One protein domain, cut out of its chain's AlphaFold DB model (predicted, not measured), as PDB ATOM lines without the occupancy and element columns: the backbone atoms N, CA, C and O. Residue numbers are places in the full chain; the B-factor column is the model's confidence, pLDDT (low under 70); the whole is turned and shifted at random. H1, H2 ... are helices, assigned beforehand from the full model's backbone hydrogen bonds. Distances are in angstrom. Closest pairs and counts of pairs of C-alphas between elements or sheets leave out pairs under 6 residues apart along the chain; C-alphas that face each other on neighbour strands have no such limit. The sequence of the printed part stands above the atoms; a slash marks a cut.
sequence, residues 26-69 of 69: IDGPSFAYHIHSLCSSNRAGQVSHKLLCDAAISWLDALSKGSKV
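Overview. This is residues 26 to 69 of the 69 residues of an uncharacterized protein of Verticillium alfalfae (strain VaMs.102 / ATCC MYA-4576 / FGSC 10136) (UniProt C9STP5). Two helices meet in a skewed V: the long helix H2 runs along the length of the model, and H1 packs on its first half with residues 35 to 39, while H1's first residues slant away from it. The loop of residues 41 to 48 joins them at one end, and the tail of residues 65 to 69 folds back at the other. The printed part has 44 residues with two named helices, H1 then H2, and no named strand; the class is all helix. It is only just compact, close to loose, with a radius of gyration of the C-alphas of 10.9 A, and elongated, spanning 33 by 17 by 16 A.

Along the chain. H2, residues 49 to 64, is 22.4 A long, ending at C-alpha 64 (6.664, -7.025, 114.433). H1, residues 28 to 40, is 18.1 A long, beginning at C-alpha 28 (20.144, 1.526, 111.478).

Arrangement. H2 touches H1 with residues 51 to 56 alone; the closest C-alphas, of Ile 35 and Ala 56, are 6.2 A apart. They run opposite ways at a steep tilt of 63 degrees. In H1 and H2 every O i to N i+4 pair is within hydrogen-bond range.

Size, cuts and confidence. The farthest C-alphas, of Ala 44 and Gly 66, are 32.8 A apart. The printed part has no cut, and the link from H1 to H2 is short. pLDDT is under 70 at residues 42 to 44 and 66 to 69.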
ATOM      1  N   ILE A  26      17.524  -4.548 109.922       92.31
ATOM      2  CA  ILE A  26      17.224  -3.135 109.685       92.31
ATOM      3  C   ILE A  26      18.536  -2.372 109.521       92.31
ATOM      4  O   ILE A  26      19.438  -2.493 110.350       92.31
ATOM      5  N   ASP A  27      18.618  -1.555 108.472       93.50
ATOM      6  CA  ASP A  27      19.696  -0.584 108.304       93.50
ATOM      7  C   ASP A  27      19.506   0.589 109.278       93.50
ATOM      8  O   ASP A  27      18.660   1.464 109.075       93.50
ATOM      9  N   GLY A  28      20.278   0.583 110.366       94.62
ATOM     10  CA  GLY A  28      20.144   1.526 111.478       94.62
ATOM     11  C   GLY A  28      20.207   3.001 111.060       94.62
ATOM     12  O   GLY A  28      19.287   3.749 111.398       94.62
ATOM     13  N   PRO A  29      21.238   3.446 110.316       95.19
ATOM     14  CA  PRO A  29      21.327   4.822 109.835       95.19
ATOM     15  C   PRO A  29      20.126   5.268 108.995       95.19
ATOM     16  O   PRO A  29      19.538   6.312 109.289       95.19
ATOM     17  N   SER A  30      19.715   4.487 107.989       92.31
ATOM     18  CA  SER A  30      18.554   4.845 107.161       92.31
ATOM     19  C   SER A  30      17.264   4.878 107.977       92.31
ATOM     20  O   SER A  30      16.450   5.785 107.800       92.31
ATOM     21  N   PHE A  31      17.101   3.948 108.920       95.12
ATOM     22  CA  PHE A  31      15.969   3.941 109.842       95.12
ATOM     23  C   PHE A  31      15.935   5.198 110.722       95.12
ATOM     24  O   PHE A  31      14.899   5.853 110.818       95.12
ATOM     25  N   ALA A  32      17.068   5.603 111.301       94.25
ATOM     26  CA  ALA A  32      17.153   6.812 112.117       94.25
ATOM     27  C   ALA A  32      16.784   8.077 111.321       94.25
ATOM     28  O   ALA A  32      16.006   8.904 111.803       94.25
ATOM     29  N   TYR A  33      17.278   8.207 110.083       93.12
ATOM     30  CA  TYR A  33      16.903   9.309 109.192       93.12
ATOM     31  C   TYR A  33      15.415   9.297 108.843       93.12
ATOM     32  O   TYR A  33      14.786  10.355 108.825       93.12
ATOM     33  N   HIS A  34      14.845   8.117 108.592       93.00
ATOM     34  CA  HIS A  34      13.423   7.969 108.307       93.00
ATOM     35  C   HIS A  34      12.561   8.430 109.489       93.00
ATOM     36  O   HIS A  34      11.686   9.278 109.304       93.00
ATOM     37  N   ILE A  35      12.855   7.963 110.708       95.12
ATOM     38  CA  ILE A  35      12.147   8.384 111.928       95.12
ATOM     39  C   ILE A  35      12.293   9.890 112.154       95.12
ATOM     40  O   ILE A  35      11.305  10.581 112.399       95.12
ATOM     41  N   HIS A  36      13.508  10.425 112.015       93.00
ATOM     42  CA  HIS A  36      13.734  11.859 112.148       93.00
ATOM     43  C   HIS A  36      12.912  12.657 111.130       93.00
ATOM     44  O   HIS A  36      12.249  13.625 111.501       93.00
ATOM     45  N   SER A  37      12.913  12.241 109.860       91.12
ATOM     46  CA  SER A  37      12.125  12.877 108.801       91.12
ATOM     47  C   SER A  37      10.632  12.842 109.121       91.12
ATOM     48  O   SER A  37       9.991  13.886 109.059       91.12
ATOM     49  N   LEU A  38      10.087  11.687 109.521       90.81
ATOM     50  CA  LEU A  38       8.677  11.530 109.893       90.81
ATOM     51  C   LEU A  38       8.261  12.501 111.004       90.81
ATOM     52  O   LEU A  38       7.228  13.161 110.900       90.81
ATOM     53  N   CYS A  39       9.071  12.621 112.054       90.81
ATOM     54  CA  CYS A  39       8.774  13.514 113.171       90.81
ATOM     55  C   CYS A  39       8.989  15.001 112.837       90.81
ATOM     56  O   CYS A  39       8.422  15.864 113.515       90.81
ATOM     57  N   SER A  40       9.796  15.301 111.815       87.62
ATOM     58  CA  SER A  40      10.146  16.666 111.401       87.62
ATOM     59  C   SER A  40       9.179  17.265 110.380       87.62
ATOM     60  O   SER A  40       9.077  18.487 110.312       87.62
ATOM     61  N   SER A  41       8.436  16.447 109.623       72.44
ATOM     62  CA  SER A  41       7.620  16.885 108.473       72.44
ATOM     63  C   SER A  41       6.586  17.988 108.755       72.44
ATOM     64  O   SER A  41       6.104  18.594 107.809       72.44
ATOM     65  N   ASN A  42       6.264  18.286 110.020       65.19
ATOM     66  CA  ASN A  42       5.303  19.327 110.418       65.19
ATOM     67  C   ASN A  42       5.789  20.220 111.577       65.19
ATOM     68  O   ASN A  42       4.976  20.871 112.235       65.19
ATOM     69  N   ARG A  43       7.094  20.240 111.888       67.62
ATOM     70  CA  ARG A  43       7.629  21.016 113.019       67.62
ATOM     71  C   ARG A  43       8.746  21.947 112.568       67.62
ATOM     72  O   ARG A  43       9.790  21.504 112.107       67.62
ATOM     73  N   ALA A  44       8.545  23.247 112.774       60.00
ATOM     74  CA  ALA A  44       9.630  24.220 112.741       60.00
ATOM     75  C   ALA A  44      10.399  24.127 114.071       60.00
ATOM     76  O   ALA A  44       9.985  24.709 115.071       60.00
ATOM     77  N   GLY A  45      11.472  23.335 114.114       70.62
ATOM     78  CA  GLY A  45      12.344  23.235 115.288       70.62
ATOM     79  C   GLY A  45      12.917  21.840 115.527       70.62
ATOM     80  O   GLY A  45      12.654  20.903 114.777       70.62
ATOM     81  N   GLN A  46      13.714  21.705 116.590       79.19
ATOM     82  CA  GLN A  46      14.269  20.411 116.983       79.19
ATOM     83  C   GLN A  46      13.173  19.452 117.460       79.19
ATOM     84  O   GLN A  46      12.309  19.800 118.267       79.19
ATOM     85  N   VAL A  47      13.242  18.212 116.976       86.12
ATOM     86  CA  VAL A  47      12.394  17.114 117.441       86.12
ATOM     87  C   VAL A  47      12.899  16.637 118.801       86.12
ATOM     88  O   VAL A  47      14.096  16.420 118.985       86.12
ATOM     89  N   SER A  48      11.998  16.454 119.768       90.81
ATOM     90  CA  SER A  48      12.393  15.931 121.076       90.81
ATOM     91  C   SER A  48      12.833  14.467 120.979       90.81
ATOM     92  O   SER A  48      12.221  13.666 120.269       90.81
ATOM     93  N   HIS A  49      13.852  14.087 121.756       91.38
ATOM     94  CA  HIS A  49      14.315  12.697 121.825       91.38
ATOM     95  C   HIS A  49      13.196  11.723 122.203       91.38
ATOM     96  O   HIS A  49      13.116  10.639 121.638       91.38
ATOM     97  N   LYS A  50      12.295  12.127 123.106       94.31
ATOM     98  CA  LYS A  50      11.133  11.316 123.474       94.31
ATOM     99  C   LYS A  50      10.252  10.999 122.264       94.31
ATOM    100  O   LYS A  50       9.895   9.845 122.074       94.31
ATOM    101  N   LEU A  51       9.948  11.998 121.432       93.12
ATOM    102  CA  LEU A  51       9.127  11.796 120.240       93.12
ATOM    103  C   LEU A  51       9.814  10.871 119.227       93.12
ATOM    104  O   LEU A  51       9.151  10.010 118.659       93.12
ATOM    105  N   LEU A  52      11.130  11.014 119.039       94.50
ATOM    106  CA  LEU A  52      11.909  10.124 118.170       94.50
ATOM    107  C   LEU A  52      11.877   8.674 118.670       94.50
ATOM    108  O   LEU A  52      11.625   7.765 117.883       94.50
ATOM    109  N   CYS A  53      12.098   8.456 119.969       95.69
ATOM    110  CA  CYS A  53      12.068   7.120 120.564       95.69
ATOM    111  C   CYS A  53      10.675   6.488 120.476       95.69
ATOM    112  O   CYS A  53      10.553   5.347 120.039       95.69
ATOM    113  N   ASP A  54       9.631   7.235 120.847       96.31
ATOM    114  CA  ASP A  54       8.250   6.745 120.823       96.31
ATOM    115  C   ASP A  54       7.831   6.387 119.378       96.31
ATOM    116  O   ASP A  54       7.224   5.339 119.148       96.31
ATOM    117  N   ALA A  55       8.229   7.195 118.386       95.38
ATOM    118  CA  ALA A  55       7.989   6.909 116.971       95.38
ATOM    119  C   ALA A  55       8.759   5.675 116.476       95.38
ATOM    120  O   ALA A  55       8.183   4.828 115.794       95.38
ATOM    121  N   ALA A  56      10.038   5.540 116.840       96.44
ATOM    122  CA  ALA A  56      10.853   4.387 116.464       96.44
ATOM    123  C   ALA A  56      10.285   3.077 117.029       96.44
ATOM    124  O   ALA A  56      10.157   2.099 116.294       96.44
ATOM    125  N   ILE A  57       9.899   3.065 118.310       96.50
ATOM    126  CA  ILE A  57       9.292   1.893 118.955       96.50
ATOM    127  C   ILE A  57       7.967   1.552 118.277       96.50
ATOM    128  O   ILE A  57       7.764   0.405 117.896       96.50
ATOM    129  N   SER A  58       7.093   2.540 118.057       95.75
ATOM    130  CA  SER A  58       5.806   2.316 117.389       95.75
ATOM    131  C   SER A  58       5.968   1.726 115.985       95.75
ATOM    132  O   SER A  58       5.179   0.869 115.587       95.75
ATOM    133  N   TRP A  59       6.971   2.177 115.229       95.00
ATOM    134  CA  TRP A  59       7.267   1.661 113.893       95.00
ATOM    135  C   TRP A  59       7.740   0.200 113.945       95.00
ATOM    136  O   TRP A  59       7.246  -0.643 113.194       95.00
ATOM    137  N   LEU A  60       8.643  -0.128 114.876       93.75
ATOM    138  CA  LEU A  60       9.143  -1.494 115.075       93.75
ATOM    139  C   LEU A  60       8.045  -2.447 115.563       93.75
ATOM    140  O   LEU A  60       7.971  -3.589 115.111       93.75
ATOM    141  N   ASP A  61       7.158  -1.971 116.433       93.19
ATOM    142  CA  ASP A  61       5.989  -2.714 116.896       93.19
ATOM    143  C   ASP A  61       5.034  -3.047 115.746       93.19
ATOM    144  O   ASP A  61       4.537  -4.172 115.662       93.19
ATOM    145  N   ALA A  62       4.770  -2.082 114.859       89.56
ATOM    146  CA  ALA A  62       3.922  -2.289 113.688       89.56
ATOM    147  C   ALA A  62       4.526  -3.342 112.746       89.56
ATOM    148  O   ALA A  62       3.818  -4.258 112.318       89.56
ATOM    149  N   LEU A  63       5.844  -3.265 112.520       87.88
ATOM    150  CA  LEU A  63       6.591  -4.255 111.748       87.88
ATOM    151  C   LEU A  63       6.505  -5.650 112.388       87.88
ATOM    152  O   LEU A  63       6.210  -6.629 111.704       87.88
ATOM    153  N   SER A  64       6.701  -5.750 113.706       84.19
ATOM    154  CA  SER A  64       6.664  -7.025 114.433       84.19
ATOM    155  C   SER A  64       5.277  -7.664 114.462       84.19
ATOM    156  O   SER A  64       5.174  -8.888 114.511       84.19
ATOM    157  N   LYS A  65       4.210  -6.860 114.471       81.88
ATOM    158  CA  LYS A  65       2.819  -7.341 114.492       81.88
ATOM    159  C   LYS A  65       2.308  -7.713 113.094       81.88
ATOM    160  O   LYS A  65       1.163  -8.139 112.972       81.88
ATOM    161  N   GLY A  66       3.125  -7.548 112.047       66.31
ATOM    162  CA  GLY A  66       2.721  -7.783 110.660       66.31
ATOM    163  C   GLY A  66       1.673  -6.786 110.158       66.31
ATOM    164  O   GLY A  66       0.937  -7.090 109.220       66.31
ATOM    165  N   SER A  67       1.568  -5.609 110.786       53.66
ATOM    166  CA  SER A  67       0.747  -4.525 110.244       53.66
ATOM    167  C   SER A  67       1.406  -3.951 108.997       53.66
ATOM    168  O   SER A  67       2.631  -3.909 108.902       53.66
ATOM    169  N   LYS A  68       0.594  -3.486 108.041       47.81
ATOM    170  CA  LYS A  68       1.092  -2.649 106.944       47.81
ATOM    171  C   LYS A  68       1.710  -1.392 107.567       47.81
ATOM    172  O   LYS A  68       0.979  -0.607 108.168       47.81
ATOM    173  N   VAL A  69       3.032  -1.278 107.477       47.50
ATOM    174  CA  VAL A  69       3.804  -0.085 107.851       47.50
ATOM    175  C   VAL A  69       3.819   0.883 106.677       47.50
ATOM    176  O   VAL A  69       3.951   0.390 105.533       47.50
TER     177      VAL A  69